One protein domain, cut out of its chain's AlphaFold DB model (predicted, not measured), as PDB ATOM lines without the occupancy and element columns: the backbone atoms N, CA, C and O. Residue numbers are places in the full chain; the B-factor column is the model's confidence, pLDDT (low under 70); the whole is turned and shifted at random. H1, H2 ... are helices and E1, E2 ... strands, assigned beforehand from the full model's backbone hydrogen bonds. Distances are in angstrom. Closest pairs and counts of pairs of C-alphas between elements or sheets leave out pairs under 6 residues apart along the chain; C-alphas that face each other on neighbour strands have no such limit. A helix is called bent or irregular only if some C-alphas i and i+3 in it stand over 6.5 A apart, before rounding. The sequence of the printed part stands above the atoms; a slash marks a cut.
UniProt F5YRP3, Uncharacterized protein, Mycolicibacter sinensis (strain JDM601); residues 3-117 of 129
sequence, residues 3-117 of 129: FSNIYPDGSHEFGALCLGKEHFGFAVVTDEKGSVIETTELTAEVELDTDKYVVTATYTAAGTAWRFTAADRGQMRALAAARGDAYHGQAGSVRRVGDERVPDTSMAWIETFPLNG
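AT A GLANCE: This is residues 3 to 117 of the 129 residues of an uncharacterized protein of Mycolicibacter sinensis (strain JDM601) (UniProt F5YRP3). A single antiparallel sheet of nine strands is folded back on itself like a flattened, partly closed barrel: E4, E3, E2, E1, E9 and E8 make the larger leaf, E6 and E5 lie over one face of it, and the bent strand E7 is the hinge. The two edge strands, E4 and E5, meet at a corner where the chain turns from one leaf into the other, and one short helix, H1, sits at one end. The printed part has 115 residues, with nine named strands and one named helix in the order E1 E2 E3 E4 E5 E6 E7 H1 E8 E9; the class is mostly strand. Across the sheet the order is E4 E3 E2 E1 E9 E8 E7 E6 E5. The whole is compact, with a radius of gyration of the C-alphas of 14.5 A and spans of 42 by 32 by 20 A.

HOW THE PARTS SIT: E1, residues 3 to 6, and E2, residues 12 to 19, form a hairpin, with N 5 and O 13 at 2.8 A. E3, residues 25 to 31, forms a hairpin with E2, at 178 degrees between their directions, with N 16 and O 28 at 2.8 A. E4, residues 34 to 39, forms a hairpin with E3, with N 27 and O 39 at 2.8 A. E1 to E4 are a meander, each strand the antiparallel neighbour of the one before. E4 runs on into E5, residues 42 to 48, across a break of 2 residues, at 85 degrees; the two meet only through their link. E6, residues 54 to 61, forms hairpins with E5, with N 45 and O 58 at 2.9 A, and with E7, residues 64 to 75, with N 66 and O 59 at 2.8 A. E5, E6 and E7 are a second meander. E7 bends by 98 degrees at residue 72. H1, residues 77 to 82, is on the sheet but only grazes it with residues 77 to 81; its closest C-alphas to E8, residues 88 to 96, are those of Ala 80 and His 88, 5.4 A apart. Every O i to N i+4 pair of H1 is within hydrogen-bond range. E8 bends by 67 degrees at residue 91 and is the antiparallel neighbour of E7, with N 67 and O 95 at 2.8 A. E9, residues 105 to 112, forms a hairpin with E8, with N 108 and O 92 at 2.8 A. Its pairing is staggered: residues 105 to 108 pair with E1, where N 4 and O 107 are 2.9 A apart, and residues 108 to 112 pair with E8. The sheet is a folded sheet, bent back into two leaves that face each other. Between the leaves, the closest C-alphas of E3 and E5 are those of Phe 26 and Leu 42, 6.9 A apart. E1 and E5 are apart.

IN THESE COORDINATES: E1 begins at C-alpha 3, at (43.458, 34.442, -21.895). E2 measures 23.5 A from first to last C-alpha, and E3 20.8 A. E5 begins at C-alpha 42, at (28.026, 38.135, -16.485). E7, the longest strand with 12 residues, measures 26.9 A. E8 measures 23.2 A and E9 23.6 A, and E9 ends at C-alpha 112, at (39.877, 31.346, -7.362).

THE WHOLE: The two C-alphas farthest apart are those of Asp 9 and Gly 84, 43.7 A. The sheet is twisted and curled like part of a barrel. The printed part has no cut and no long link; E8 to E9, with 8 residues between them, is a short link, and the others are tight. The mean pLDDT of the printed part is 96.2, and no printed residue is under 70.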
ATOM      1  N   PHE A   3      43.105  35.393 -20.842       98.69
ATOM      2  CA  PHE A   3      43.458  34.442 -21.895       98.69
ATOM      3  C   PHE A   3      43.925  35.086 -23.199       98.69
ATOM      4  O   PHE A   3      43.711  36.274 -23.449       98.69
ATOM      5  N   SER A   4      44.536  34.245 -24.030       98.50
ATOM      6  CA  SER A   4      44.942  34.517 -25.400       98.50
ATOM      7  C   SER A   4      44.766  33.267 -26.261       98.50
ATOM      8  O   SER A   4      45.146  32.168 -25.851       98.50
ATOM      9  N   ASN A   5      44.226  33.456 -27.461       98.56
ATOM     10  CA  ASN A   5      44.192  32.481 -28.541       98.56
ATOM     11  C   ASN A   5      44.797  33.103 -29.801       98.56
ATOM     12  O   ASN A   5      44.383  34.191 -30.199       98.56
ATOM     13  N   ILE A   6      45.724  32.397 -30.446       98.44
ATOM     14  CA  ILE A   6      46.316  32.766 -31.738       98.44
ATOM     15  C   ILE A   6      46.047  31.623 -32.712       98.44
ATOM     16  O   ILE A   6      46.292  30.461 -32.377       98.44
ATOM     17  N   TYR A   7      45.527  31.942 -33.894       98.38
ATOM     18  CA  TYR A   7      45.140  30.971 -34.916       98.38
ATOM     19  C   TYR A   7      46.135  30.935 -36.089       98.38
ATOM     20  O   TYR A   7      46.830  31.928 -36.320       98.38
ATOM     21  N   PRO A   8      46.163  29.839 -36.873       98.25
ATOM     22  CA  PRO A   8      47.090  29.689 -38.003       98.25
ATOM     23  C   PRO A   8      46.974  30.767 -39.088       98.25
ATOM     24  O   PRO A   8      47.934  31.043 -39.802       98.25
ATOM     25  N   ASP A   9      45.794  31.371 -39.236       97.44
ATOM     26  CA  ASP A   9      45.524  32.439 -40.206       97.44
ATOM     27  C   ASP A   9      45.902  33.842 -39.695       97.44
ATOM     28  O   ASP A   9      45.697  34.833 -40.396       97.44
ATOM     29  N   GLY A  10      46.457  33.939 -38.482       97.00
ATOM     30  CA  GLY A  10      46.835  35.194 -37.835       97.00
ATOM     31  C   GLY A  10      45.696  35.894 -37.090       97.00
ATOM     32  O   GLY A  10      45.955  36.889 -36.402       97.00
ATOM     33  N   SER A  11      44.459  35.385 -37.174       98.06
ATOM     34  CA  SER A  11      43.366  35.853 -36.315       98.06
ATOM     35  C   SER A  11      43.678  35.550 -34.848       98.06
ATOM     36  O   SER A  11      44.467  34.651 -34.524       98.06
ATOM     37  N   HIS A  12      43.090  36.318 -33.933       97.88
ATOM     38  CA  HIS A  12      43.374  36.168 -32.508       97.88
ATOM     39  C   HIS A  12      42.210  36.617 -31.636       97.88
ATOM     40  O   HIS A  12      41.387  37.425 -32.037       97.88
ATOM     41  N   GLU A  13      42.155  36.106 -30.410       98.25
ATOM     42  CA  GLU A  13      41.207  36.558 -29.392       98.25
ATOM     43  C   GLU A  13      41.928  36.671 -28.050       98.25
ATOM     44  O   GLU A  13      42.660  35.766 -27.643       98.25
ATOM     45  N   PHE A  14      41.703  37.772 -27.344       98.00
ATOM     46  CA  PHE A  14      42.233  38.009 -26.009       98.00
ATOM     47  C   PHE A  14      41.115  38.488 -25.100       98.00
ATOM     48  O   PHE A  14      40.182  39.159 -25.543       98.00
ATOM     49  N   GLY A  15      41.224  38.213 -23.807       98.19
ATOM     50  CA  GLY A  15      40.237  38.749 -22.889       98.19
ATOM     51  C   GLY A  15      40.507  38.490 -21.426       98.19
ATOM     52  O   GLY A  15      41.398  37.733 -21.035       98.19
ATOM     53  N   ALA A  16      39.683  39.143 -20.620       98.31
ATOM     54  CA  ALA A  16      39.636  39.012 -19.184       98.31
ATOM     55  C   ALA A  16      38.171  38.916 -18.745       98.31
ATOM     56  O   ALA A  16      37.359  39.787 -19.054       98.31
ATOM     57  N   LEU A  17      37.838  37.852 -18.014       98.19
ATOM     58  CA  LEU A  17      36.522  37.657 -17.412       98.19
ATOM     59  C   LEU A  17      36.690  37.428 -15.916       98.19
ATOM     60  O   LEU A  17      37.422  36.531 -15.492       98.19
ATOM     61  N   CYS A  18      36.022  38.231 -15.103       97.06
ATOM     62  CA  CYS A  18      36.105  38.172 -13.656       97.06
ATOM     63  C   CYS A  18      34.705  38.169 -13.058       97.06
ATOM     64  O   CYS A  18      33.863  38.987 -13.418       97.06
ATOM     65  N   LEU A  19      34.479  37.257 -12.118       95.38
ATOM     66  CA  LEU A  19      33.263  37.215 -11.329       95.38
ATOM     67  C   LEU A  19      33.661  37.107  -9.865       95.38
ATOM     68  O   LEU A  19      34.300  36.134  -9.466       95.38
ATOM     69  N   GLY A  20      33.316  38.125  -9.089       92.88
ATOM     70  CA  GLY A  20      33.445  38.121  -7.643       92.88
ATOM     71  C   GLY A  20      32.090  38.023  -6.960       92.88
ATOM     72  O   GLY A  20      31.066  37.699  -7.566       92.88
ATOM     73  N   LYS A  21      32.104  38.300  -5.657       89.19
ATOM     74  CA  LYS A  21      30.880  38.393  -4.868       89.19
ATOM     75  C   LYS A  21      30.163  39.717  -5.110       89.19
ATOM     76  O   LYS A  21      30.782  40.717  -5.477       89.19
ATOM     77  N   GLU A  22      28.866  39.714  -4.828       88.69
ATOM     78  CA  GLU A  22      27.982  40.867  -4.976       88.69
ATOM     79  C   GLU A  22      28.023  41.424  -6.411       88.69
ATOM     80  O   GLU A  22      27.832  40.684  -7.377       88.69
ATOM     81  N   HIS A  23      28.275  42.726  -6.545       84.88
ATOM     82  CA  HIS A  23      28.272  43.459  -7.808       84.88
ATOM     83  C   HIS A  23      29.665  43.578  -8.448       84.88
ATOM     84  O   HIS A  23      29.843  44.370  -9.368       84.88
ATOM     85  N   PHE A  24      30.671  42.834  -7.970       90.88
ATOM     86  CA  PHE A  24      31.995  42.850  -8.590       90.88
ATOM     87  C   PHE A  24      32.074  41.839  -9.737       90.88
ATOM     88  O   PHE A  24      32.050  40.626  -9.516       90.88
ATOM     89  N   GLY A  25      32.222  42.334 -10.961       95.25
ATOM     90  CA  GLY A  25      32.454  41.494 -12.127       95.25
ATOM     91  C   GLY A  25      32.625  42.303 -13.405       95.25
ATOM     92  O   GLY A  25      32.168  43.440 -13.497       95.25
ATOM     93  N   PHE A  26      33.317  41.715 -14.377       97.25
ATOM     94  CA  PHE A  26      33.476  42.279 -15.713       97.25
ATOM     95  C   PHE A  26      33.830  41.195 -16.731       97.25
ATOM     96  O   PHE A  26      34.453  40.185 -16.396       97.25
ATOM     97  N   ALA A  27      33.479  41.437 -17.988       98.12
ATOM     98  CA  ALA A  27      33.954  40.700 -19.145       98.12
ATOM     99  C   ALA A  27      34.413  41.699 -20.208       98.12
ATOM    100  O   ALA A  27      33.643  42.560 -20.633       98.12
ATOM    101  N   VAL A  28      35.670  41.567 -20.624       98.31
ATOM    102  CA  VAL A  28      36.252  42.313 -21.741       98.31
ATOM    103  C   VAL A  28      36.938  41.314 -22.658       98.31
ATOM    104  O   VAL A  28      37.827  40.584 -22.218       98.31
ATOM    105  N   VAL A  29      36.514  41.259 -23.917       98.38
ATOM    106  CA  VAL A  29      37.071  40.365 -24.940       98.38
ATOM    107  C   VAL A  29      37.256  41.149 -26.233       98.38
ATOM    108  O   VAL A  29      36.370  41.901 -26.633       98.38
ATOM    109  N   THR A  30      38.401  40.973 -26.885       98.31
ATOM    110  CA  THR A  30      38.776  41.626 -28.145       98.31
ATOM    111  C   THR A  30      39.335  40.601 -29.122       98.31
ATOM    112  O   THR A  30      39.917  39.596 -28.709       98.31
ATOM    113  N   ASP A  31      39.201  40.886 -30.409       97.75
ATOM    114  CA  ASP A  31      39.855  40.163 -31.498       97.75
ATOM    115  C   ASP A  31      40.616  41.131 -32.417       97.75
ATOM    116  O   ASP A  31      40.769  42.315 -32.091       97.75
ATOM    117  N   GLU A  32      41.105  40.642 -33.560       96.69
ATOM    118  CA  GLU A  32      41.851  41.453 -34.528       96.69
ATOM    119  C   GLU A  32      41.044  42.610 -35.145       96.69
ATOM    120  O   GLU A  32      41.622  43.506 -35.762       96.69
ATOM    121  N   LYS A  33      39.713  42.603 -34.993       97.00
ATOM    122  CA  LYS A  33      38.783  43.619 -35.507       97.00
ATOM    123  C   LYS A  33      38.345  44.610 -34.427       97.00
ATOM    124  O   LYS A  33      37.686  45.597 -34.754       97.00
ATOM    125  N   GLY A  34      38.730  44.387 -33.171       94.50
ATOM    126  CA  GLY A  34      38.459  45.270 -32.041       94.50
ATOM    127  C   GLY A  34      37.633  44.607 -30.939       94.50
ATOM    128  O   GLY A  34      37.681  43.393 -30.741       94.50
ATOM    129  N   SER A  35      36.895  45.427 -30.183       93.19
ATOM    130  CA  SER A  35      36.103  44.954 -29.042       93.19
ATOM    131  C   SER A  35      34.995  44.004 -29.497       93.19
ATOM    132  O   SER A  35      34.162  44.361 -30.330       93.19
ATOM    133  N   VAL A  36      34.982  42.805 -28.919       92.50
ATOM    134  CA  VAL A  36      33.918  41.815 -29.091       92.50
ATOM    135  C   VAL A  36      32.836  42.079 -28.048       92.50
ATOM    136  O   VAL A  36      31.669  42.229 -28.404       92.50
ATOM    137  N   ILE A  37      33.220  42.145 -26.766       96.56
ATOM    138  CA  ILE A  37      32.322  42.384 -25.626       96.56
ATOM    139  C   ILE A  37      33.033  43.250 -24.578       96.56
ATOM    140  O   ILE A  37      34.194  43.010 -24.251       96.56
ATOM    141  N   GLU A  38      32.292  44.198 -24.001       97.12
ATOM    142  CA  GLU A  38      32.660  44.988 -22.822       97.12
ATOM    143  C   GLU A  38      31.418  45.137 -21.928       97.12
ATOM    144  O   GLU A  38      30.436  45.773 -22.313       97.12
ATOM    145  N   THR A  39      31.403  44.488 -20.761       97.00
ATOM    146  CA  THR A  39      30.239  44.520 -19.858       97.00
ATOM    147  C   THR A  39      30.597  44.185 -18.411       97.00
ATOM    148  O   THR A  39      31.580  43.498 -18.143       97.00
ATOM    149  N   THR A  40      29.768  44.631 -17.468       96.62
ATOM    150  CA  THR A  40      29.771  44.190 -16.061       96.62
ATOM    151  C   THR A  40      28.776  43.059 -15.796       96.62
ATOM    152  O   THR A  40      28.803  42.448 -14.728       96.62
ATOM    153  N   GLU A  41      27.911  42.749 -16.765       95.12
ATOM    154  CA  GLU A  41      26.851  41.755 -16.626       95.12
ATOM    155  C   GLU A  41      27.316  40.391 -17.132       95.12
ATOM    156  O   GLU A  41      27.412  40.137 -18.336       95.12
ATOM    157  N   LEU A  42      27.597  39.494 -16.189       96.38
ATOM    158  CA  LEU A  42      28.026  38.135 -16.485       96.38
ATOM    159  C   LEU A  42      27.600  37.119 -15.421       96.38
ATOM    160  O   LEU A  42      27.338  37.433 -14.249       96.38
ATOM    161  N   THR A  43      27.568  35.861 -15.840       96.00
ATOM    162  CA  THR A  43      27.411  34.690 -14.978       96.00
ATOM    163  C   THR A  43      28.574  33.731 -15.191       96.00
ATOM    164  O   THR A  43      29.279  33.805 -16.199       96.00
ATOM    165  N   ALA A  44      28.799  32.843 -14.225       96.19
ATOM    166  CA  ALA A  44      29.763  31.769 -14.368       96.19
ATOM    167  C   ALA A  44      29.273  30.508 -13.662       96.19
ATOM    168  O   ALA A  44      28.714  30.581 -12.567       96.19
ATOM    169  N   GLU A  45      29.539  29.369 -14.281       96.25
ATOM    170  CA  GLU A  45      29.443  28.043 -13.682       96.25
ATOM    171  C   GLU A  45      30.866  27.521 -13.505       96.25
ATOM    172  O   GLU A  45      31.636  27.485 -14.466       96.25
ATOM    173  N   VAL A  46      31.238  27.173 -12.272       96.69
ATOM    174  CA  VAL A  46      32.602  26.767 -11.916       96.69
ATOM    175  C   VAL A  46      32.554  25.390 -11.275       96.69
ATOM    176  O   VAL A  46      31.837  25.188 -10.297       96.69
ATOM    177  N   GLU A  47      33.348  24.468 -11.804       96.25
ATOM    178  CA  GLU A  47      33.561  23.143 -11.233       96.25
ATOM    179  C   GLU A  47      34.936  23.097 -10.569       96.25
ATOM    180  O   GLU A  47      35.948  23.435 -11.190       96.25
ATOM    181  N   LEU A  48      34.964  22.680  -9.304       95.56
ATOM    182  CA  LEU A  48      36.190  22.511  -8.535       95.56
ATOM    183  C   LEU A  48      36.461  21.025  -8.284       95.56
ATOM    184  O   LEU A  48      35.529  20.265  -8.022       95.56
ATOM    185  N   ASP A  49      37.732  20.632  -8.302       94.94
ATOM    186  CA  ASP A  49      38.173  19.321  -7.830       94.94
ATOM    187  C   ASP A  49      38.164  19.236  -6.290       94.94
ATOM    188  O   ASP A  49      37.826  20.188  -5.575       94.94
ATOM    189  N   THR A  50      38.545  18.075  -5.753       94.75
ATOM    190  CA  THR A  50      38.610  17.838  -4.301       94.75
ATOM    191  C   THR A  50      39.616  18.739  -3.585       94.75
ATOM    192  O   THR A  50      39.437  19.038  -2.404       94.75
ATOM    193  N   ASP A  51      40.639  19.202  -4.302       93.69
ATOM    194  CA  ASP A  51      41.654  20.134  -3.816       93.69
ATOM    195  C   ASP A  51      41.250  21.592  -4.067       93.69
ATOM    196  O   ASP A  51      42.046  22.498  -3.839       93.69
ATOM    197  N   LYS A  52      40.013  21.841  -4.509       94.88
ATOM    198  CA  LYS A  52      39.445  23.160  -4.797       94.88
ATOM    199  C   LYS A  52      40.154  23.910  -5.935       94.88
ATOM    200  O   LYS A  52      40.152  25.142  -5.941       94.88
ATOM    201  N   TYR A  53      40.775  23.207  -6.878       96.62
ATOM    202  CA  TYR A  53      41.246  23.775  -8.146       96.62
ATOM    203  C   TYR A  53      40.160  23.665  -9.211       96.62
ATOM    204  O   TYR A  53      39.336  22.759  -9.179       96.62
ATOM    205  N   VAL A  54      40.141  24.595 -10.160       97.19
ATOM    206  CA  VAL A  54      39.144  24.615 -11.233       97.19
ATOM    207  C   VAL A  54      39.403  23.458 -12.192       97.19
ATOM    208  O   VAL A  54      40.482  23.367 -12.770       97.19
ATOM    209  N   VAL A  55      38.405  22.607 -12.414       96.69
ATOM    210  CA  VAL A  55      38.428  21.611 -13.498       96.69
ATOM    211  C   VAL A  55      37.991  22.282 -14.798       96.69
ATOM    212  O   VAL A  55      38.699  22.260 -15.807       96.69
ATOM    213  N   THR A  56      36.843  22.956 -14.739       97.94
ATOM    214  CA  THR A  56      36.271  23.752 -15.823       97.94
ATOM    215  C   THR A  56      35.553  24.967 -15.251       97.94
ATOM    216  O   THR A  56      35.049  24.945 -14.125       97.94
ATOM    217  N   ALA A  57      35.495  26.042 -16.029       98.19
ATOM    218  CA  ALA A  57      34.625  27.166 -15.725       98.19
ATOM    219  C   ALA A  57      34.030  27.728 -17.011       98.19
ATOM    220  O   ALA A  57      34.765  28.037 -17.944       98.19
ATOM    221  N   THR A  58      32.711  27.890 -17.065       98.50
ATOM    222  CA  THR A  58      32.028  28.513 -18.205       98.50
ATOM    223  C   THR A  58      31.489  29.865 -17.778       98.50
ATOM    224  O   THR A  58      30.644  29.938 -16.892       98.50
ATOM    225  N   TYR A  59      31.994  30.932 -18.388       98.25
ATOM    226  CA  TYR A  59      31.539  32.299 -18.159       98.25
ATOM    227  C   TYR A  59      30.666  32.732 -19.325       98.25
ATOM    228  O   TYR A  59      31.053  32.543 -20.476       98.25
ATOM    229  N   THR A  60      29.526  33.348 -19.027       98.31
ATOM    230  CA  THR A  60      28.562  33.812 -20.026       98.31
ATOM    231  C   THR A  60      28.343  35.308 -19.868       98.31
ATOM    232  O   THR A  60      28.022  35.778 -18.777       98.31
ATOM    233  N   ALA A  61      28.497  36.055 -20.959       97.50
ATOM    234  CA  ALA A  61      28.274  37.495 -21.020       97.50
ATOM    235  C   ALA A  61      27.728  37.878 -22.402       97.50
ATOM    236  O   ALA A  61      28.168  37.334 -23.414       97.50
ATOM    237  N   ALA A  62      26.748  38.787 -22.446       95.62
ATOM    238  CA  ALA A  62      26.112  39.261 -23.684       95.62
ATOM    239  C   ALA A  62      25.740  38.136 -24.686       95.62
ATOM    240  O   ALA A  62      25.977  38.241 -25.888       95.62
ATOM    241  N   GLY A  63      25.188  37.023 -24.185       96.06
ATOM    242  CA  GLY A  63      24.763  35.876 -25.002       96.06
ATOM    243  C   GLY A  63      25.894  34.988 -25.540       96.06
ATOM    244  O   GLY A  63      25.609  33.990 -26.194       96.06
ATOM    245  N   THR A  64      27.156  35.308 -25.246       97.50
ATOM    246  CA  THR A  64      28.331  34.507 -25.614       97.50
ATOM    247  C   THR A  64      28.893  33.809 -24.381       97.50
ATOM    248  O   THR A  64      28.858  34.364 -23.282       97.50
ATOM    249  N   ALA A  65      29.414  32.594 -24.553       98.44
ATOM    250  CA  ALA A  65      30.052  31.839 -23.482       98.44
ATOM    251  C   ALA A  65      31.516  31.521 -23.807       98.44
ATOM    252  O   ALA A  65      31.854  31.206 -24.948       98.44
ATOM    253  N   TRP A  66      32.365  31.542 -22.782       98.62
ATOM    254  CA  TRP A  66      33.763  31.123 -22.841       98.62
ATOM    255  C   TRP A  66      34.024  30.077 -21.774       98.62
ATOM    256  O   TRP A  66      33.673  30.259 -20.606       98.62
ATOM    257  N   ARG A  67      34.653  28.979 -22.179       98.56
ATOM    258  CA  ARG A  67      34.996  27.868 -21.304       98.56
ATOM    259  C   ARG A  67      36.490  27.842 -21.047       98.56
ATOM    260  O   ARG A  67      37.270  27.730 -21.988       98.56
ATOM    261  N   PHE A  68      36.852  27.904 -19.774       98.69
ATOM    262  CA  PHE A  68      38.164  27.540 -19.273       98.69
ATOM    263  C   PHE A  68      38.274  26.017 -19.143       98.69
ATOM    264  O   PHE A  68      37.392  25.391 -18.554       98.69
ATOM    265  N   THR A  69      39.387  25.458 -19.611       98.00
ATOM    266  CA  THR A  69      39.793  24.066 -19.388       98.00
ATOM    267  C   THR A  69      41.164  24.058 -18.722       98.00
ATOM    268  O   THR A  69      42.102  24.688 -19.218       98.00
ATOM    269  N   ALA A  70      41.293  23.353 -17.599       98.06
ATOM    270  CA  ALA A  70      42.556  23.262 -16.874       98.06
ATOM    271  C   ALA A  70      43.656  22.582 -17.706       98.06
ATOM    272  O   ALA A  70      43.412  21.576 -18.372       98.06
ATOM    273  N   ALA A  71      44.881  23.109 -17.633       97.31
ATOM    274  CA  ALA A  71      46.050  22.401 -18.139       97.31
ATOM    275  C   ALA A  71      46.443  21.280 -17.170       97.31
ATOM    276  O   ALA A  71      46.349  21.449 -15.948       97.31
ATOM    277  N   ASP A  72      46.951  20.166 -17.705       94.44
ATOM    278  CA  ASP A  72      47.583  19.155 -16.860       94.44
ATOM    279  C   ASP A  72      48.761  19.786 -16.105       94.44
ATOM    280  O   ASP A  72      49.586  20.498 -16.684       94.44
ATOM    281  N   ARG A  73      48.805  19.563 -14.790       93.75
ATOM    282  CA  ARG A  73      49.785  20.160 -13.865       93.75
ATOM    283  C   ARG A  73      49.856  21.694 -13.904       93.75
ATOM    284  O   ARG A  73      50.873  22.269 -13.523       93.75
ATOM    285  N   GLY A  74      48.783  22.369 -14.320       96.88
ATOM    286  CA  GLY A  74      48.712  23.831 -14.350       96.88
ATOM    287  C   GLY A  74      48.583  24.491 -12.971       96.88
ATOM    288  O   GLY A  74      48.691  25.712 -12.877       96.88
ATOM    289  N   GLN A  75      48.328  23.722 -11.907       97.69
ATOM    290  CA  GLN A  75      48.063  24.231 -10.559       97.69
ATOM    291  C   GLN A  75      49.321  24.773  -9.863       97.69
ATOM    292  O   GLN A  75      50.296  24.046  -9.654       97.69
ATOM    293  N   MET A  76      49.273  26.011  -9.357       96.94
ATOM    294  CA  MET A  76      50.348  26.581  -8.532       96.94
ATOM    295  C   MET A  76      50.214  26.215  -7.046       96.94
ATOM    296  O   MET A  76      50.052  27.073  -6.176       96.94
ATOM    297  N   ARG A  77      50.346  24.922  -6.737       96.19
ATOM    298  CA  ARG A  77      50.157  24.375  -5.377       96.19
ATOM    299  C   ARG A  77      51.081  24.982  -4.322       96.19
ATOM    300  O   ARG A  77      50.640  25.275  -3.216       96.19
ATOM    301  N   ALA A  78      52.342  25.245  -4.670       96.00
ATOM    302  CA  ALA A  78      53.279  25.898  -3.755       96.00
ATOM    303  C   ALA A  78      52.861  27.343  -3.414       96.00
ATOM    304  O   ALA A  78      53.045  27.790  -2.283       96.00
ATOM    305  N   LEU A  79      52.266  28.065  -4.373       94.69
ATOM    306  CA  LEU A  79      51.771  29.425  -4.153       94.69
ATOM    307  C   LEU A  79      50.513  29.432  -3.278       94.69
ATOM    308  O   LEU A  79      50.389  30.305  -2.420       94.69
ATOM    309  N   ALA A  80      49.615  28.460  -3.466       96.19
ATOM    310  CA  ALA A  80      48.451  28.274  -2.600       96.19
ATOM    311  C   ALA A  80      48.877  28.009  -1.148       96.19
ATOM    312  O   ALA A  80      48.471  28.746  -0.247       96.19
ATOM    313  N   ALA A  81      49.810  27.073  -0.941       95.31
ATOM    314  CA  ALA A  81      50.354  26.762   0.380       95.31
ATOM    315  C   ALA A  81      50.997  27.991   1.051       95.31
ATOM    316  O   ALA A  81      50.736  28.276   2.220       95.31
ATOM    317  N   ALA A  82      51.775  28.783   0.302       95.94
ATOM    318  CA  ALA A  82      52.385  30.017   0.803       95.94
ATOM    319  C   ALA A  82      51.361  31.108   1.183       95.94
ATOM    320  O   ALA A  82      51.696  32.040   1.913       95.94
ATOM    321  N   ARG A  83      50.118  31.008   0.694       93.50
ATOM    322  CA  ARG A  83      49.012  31.939   0.963       93.50
ATOM    323  C   ARG A  83      47.920  31.331   1.851       93.50
ATOM    324  O   ARG A  83      46.830  31.897   1.931       93.50
ATOM    325  N   GLY A  84      48.198  30.203   2.510       92.81
ATOM    326  CA  GLY A  84      47.252  29.524   3.399       92.81
ATOM    327  C   GLY A  84      45.956  29.104   2.700       92.81
ATOM    328  O   GLY A  84      44.883  29.265   3.276       92.81
ATOM    329  N   ASP A  85      46.048  28.663   1.442       92.06
ATOM    330  CA  ASP A  85      44.937  28.210   0.585       92.06
ATOM    331  C   ASP A  85      43.817  29.241   0.354       92.06
ATOM    332  O   ASP A  85      42.755  28.932  -0.190       92.06
ATOM    333  N   ALA A  86      44.049  30.511   0.699       92.69
ATOM    334  CA  ALA A  86      43.113  31.592   0.399       92.69
ATOM    335  C   ALA A  86      43.008  31.875  -1.110       92.69
ATOM    336  O   ALA A  86      42.026  32.463  -1.555       92.69
ATOM    337  N   TYR A  87      44.021  31.469  -1.877       95.25
ATOM    338  CA  TYR A  87      44.191  31.759  -3.295       95.25
ATOM    339  C   TYR A  87      44.664  30.512  -4.037       95.25
ATOM    340  O   TYR A  87      45.728  29.980  -3.716       95.25
ATOM    341  N   HIS A  88      43.920  30.093  -5.056       97.31
ATOM    342  CA  HIS A  88      44.307  29.030  -5.981       97.31
ATOM    343  C   HIS A  88      44.422  29.612  -7.391       97.31
ATOM    344  O   HIS A  88      43.432  30.064  -7.965       97.31
ATOM    345  N   GLY A  89      45.635  29.597  -7.939       97.50
ATOM    346  CA  GLY A  89      45.924  30.013  -9.309       97.50
ATOM    347  C   GLY A  89      46.339  28.824 -10.165       97.50
ATOM    348  O   GLY A  89      47.048  27.930  -9.684       97.50
ATOM    349  N   GLN A  90      45.908  28.802 -11.425       98.19
ATOM    350  CA  GLN A  90      46.303  27.751 -12.356       98.19
ATOM    351  C   GLN A  90      46.274  28.174 -13.826       98.19
ATOM    352  O   GLN A  90      45.475  29.016 -14.248       98.19
ATOM    353  N   ALA A  91      47.130  27.513 -14.603       98.56
ATOM    354  CA  ALA A  91      47.165  27.612 -16.052       98.56
ATOM    355  C   ALA A  91      46.091  26.735 -16.717       98.56
ATOM    356  O   ALA A  91      45.649  25.715 -16.177       98.56
ATOM    357  N   GLY A  92      45.697  27.127 -17.924       98.25
ATOM    358  CA  GLY A  92      44.777  26.376 -18.769       98.25
ATOM    359  C   GLY A  92      44.629  26.999 -20.146       98.25
ATOM    360  O   GLY A  92      45.509  27.725 -20.608       98.25
ATOM    361  N   SER A  93      43.494  26.736 -20.778       98.00
ATOM    362  CA  SER A  93      43.057  27.364 -22.024       98.00
ATOM    363  C   SER A  93      41.649  27.915 -21.856       98.00
ATOM    364  O   SER A  93      40.873  27.405 -21.052       98.00
ATOM    365  N   VAL A  94      41.309  28.968 -22.597       98.44
ATOM    366  CA  VAL A  94      39.941  29.501 -22.658       98.44
ATOM    367  C   VAL A  94      39.510  29.548 -24.107       98.44
ATOM    368  O   VAL A  94      40.239  30.056 -24.956       98.44
ATOM    369  N   ARG A  95      38.324  29.021 -24.395       97.62
ATOM    370  CA  ARG A  95      37.766  28.940 -25.747       97.62
ATOM    371  C   ARG A  95      36.337  29.459 -25.747       97.62
ATOM    372  O   ARG A  95      35.564  29.122 -24.848       97.62
ATOM    373  N   ARG A  96      35.971  30.245 -26.760       97.19
ATOM    374  CA  ARG A  96      34.568  30.581 -27.017       97.19
ATOM    375  C   ARG A  96      33.791  29.289 -27.303       97.19
ATOM    376  O   ARG A  96      34.226  28.460 -28.098       97.19
ATOM    377  N   VAL A  97      32.659  29.091 -26.634       98.19
ATOM    378  CA  VAL A  97      31.811  27.907 -26.830       98.19
ATOM    379  C   VAL A  97      31.214  27.948 -28.237       98.19
ATOM    380  O   VAL A  97      30.645  28.960 -28.637       98.19
ATOM    381  N   GLY A  98      31.349  26.845 -28.979       97.50
ATOM    382  CA  GLY A  98      30.907  26.732 -30.373       97.50
ATOM    383  C   GLY A  98      31.930  27.199 -31.416       97.50
ATOM    384  O   GLY A  98      31.687  27.015 -32.602       97.50
ATOM    385  N   ASP A  99      33.070  27.767 -31.008       96.00
ATOM    386  CA  ASP A  99      34.171  28.058 -31.932       96.00
ATOM    387  C   ASP A  99      35.026  26.801 -32.154       96.00
ATOM    388  O   ASP A  99      35.774  26.374 -31.271       96.00
ATOM    389  N   GLU A 100      34.901  26.212 -33.343       96.25
ATOM    390  CA  GLU A 100      35.588  24.976 -33.733       96.25
ATOM    391  C   GLU A 100      37.005  25.200 -34.280       96.25
ATOM    392  O   GLU A 100      37.716  24.233 -34.563       96.25
ATOM    393  N   ARG A 101      37.454  26.456 -34.429       96.31
ATOM    394  CA  ARG A 101      38.828  26.731 -34.865       96.31
ATOM    395  C   ARG A 101      39.818  26.143 -33.860       96.31
ATOM    396  O   ARG A 101      39.624  26.244 -32.648       96.31
ATOM    397  N   VAL A 102      40.920  25.589 -34.355       97.06
ATOM    398  CA  VAL A 102      42.019  25.108 -33.510       97.06
ATOM    399  C   VAL A 102      43.108  26.184 -33.473       97.06
ATOM    400  O   VAL A 102      43.599  26.568 -34.534       97.06
ATOM    401  N   PRO A 103      43.464  26.716 -32.293       97.50
ATOM    402  CA  PRO A 103      44.526  27.705 -32.178       97.50
ATOM    403  C   PRO A 103      45.905  27.038 -32.277       97.50
ATOM    404  O   PRO A 103      46.103  25.949 -31.742       97.50
ATOM    405  N   ASP A 104      46.878  27.736 -32.864       98.31
ATOM    406  CA  ASP A 104      48.299  27.376 -32.748       98.31
ATOM    407  C   ASP A 104      48.793  27.568 -31.314       98.31
ATOM    408  O   ASP A 104      49.680  26.867 -30.829       98.31
ATOM    409  N   THR A 105      48.230  28.550 -30.608       97.69
ATOM    410  CA  THR A 105      48.544  28.819 -29.207       97.69
ATOM    411  C   THR A 105      47.283  29.202 -28.456       97.69
ATOM    412  O   THR A 105      46.559  30.109 -28.858       97.69
ATOM    413  N   SER A 106      47.044  28.527 -27.335       97.81
ATOM    414  CA  SER A 106      46.008  28.888 -26.374       97.81
ATOM    415  C   SER A 106      46.612  28.899 -24.984       97.81
ATOM    416  O   SER A 106      47.186  27.902 -24.544       97.81
ATOM    417  N   MET A 107      46.495  30.029 -24.302       98.06
ATOM    418  CA  MET A 107      46.977  30.189 -22.939       98.06
ATOM    419  C   MET A 107      45.936  30.936 -22.128       98.06
ATOM    420  O   MET A 107      45.358  31.922 -22.580       98.06
ATOM    421  N   ALA A 108      45.727  30.482 -20.903       98.56
ATOM    422  CA  ALA A 108      44.885  31.150 -19.942       98.56
ATOM    423  C   ALA A 108      45.418  30.997 -18.523       98.56
ATOM    424  O   ALA A 108      46.132  30.048 -18.193       98.56
ATOM    425  N   TRP A 109      44.995  31.929 -17.683       98.50
ATOM    426  CA  TRP A 109      45.208  31.916 -16.249       98.50
ATOM    427  C   TRP A 109      43.872  32.131 -15.542       98.50
ATOM    428  O   TRP A 109      43.118  33.044 -15.893       98.50
ATOM    429  N   ILE A 110      43.560  31.306 -14.546       98.12
ATOM    430  CA  ILE A 110      42.393  31.498 -13.681       98.12
ATOM    431  C   ILE A 110      42.810  31.500 -12.216       98.12
ATOM    432  O   ILE A 110      43.701  30.765 -11.796       98.12
ATOM    433  N   GLU A 111      42.130  32.345 -11.451       96.25
ATOM    434  CA  GLU A 111      42.331  32.521 -10.023       96.25
ATOM    435  C   GLU A 111      40.998  32.292  -9.329       96.25
ATOM    436  O   GLU A 111      39.964  32.801  -9.767       96.25
ATOM    437  N   THR A 112      41.026  31.537  -8.239       94.69
ATOM    438  CA  THR A 112      39.877  31.346  -7.362       94.69
ATOM    439  C   THR A 112      40.272  31.590  -5.916       94.69
ATOM    440  O   THR A 112      41.424  31.417  -5.517       94.69
ATOM    441  N   PHE A 113      39.287  32.003  -5.124       93.69
ATOM    442  CA  PHE A 113      39.420  32.201  -3.684       93.69
ATOM    443  C   PHE A 113      38.501  31.194  -2.990       93.69
ATOM    444  O   PHE A 113      37.413  31.559  -2.534       93.69
ATOM    445  N   PRO A 114      38.873  29.903  -2.977       89.25
ATOM    446  CA  PRO A 114      37.933  28.815  -2.718       89.25
ATOM    447  C   PRO A 114      37.381  28.816  -1.287       89.25
ATOM    448  O   PRO A 114      36.287  28.310  -1.048       89.25
ATOM    449  N   LEU A 115      38.088  29.435  -0.334       89.06
ATOM    450  CA  LEU A 115      37.612  29.598   1.045       89.06
ATOM    451  C   LEU A 115      36.364  30.487   1.157       89.06
ATOM    452  O   LEU A 115      35.634  30.393   2.139       89.06
ATOM    453  N   ASN A 116      36.086  31.317   0.148       88.12
ATOM    454  CA  ASN A 116      34.900  32.172   0.114       88.12
ATOM    455  C   ASN A 116      33.656  31.449  -0.434       88.12
ATOM    456  O   ASN A 116      32.562  32.024  -0.425       88.12
ATOM    457  N   GLY A 117      33.808  30.208  -0.911       88.44
ATOM    458  CA  GLY A 117      32.772  29.474  -1.630       88.44
ATOM    459  C   GLY A 117      32.426  30.095  -2.989       88.44
ATOM    460  O   GLY A 117      32.878  31.187  -3.333       88.44
TER     461      GLY A 117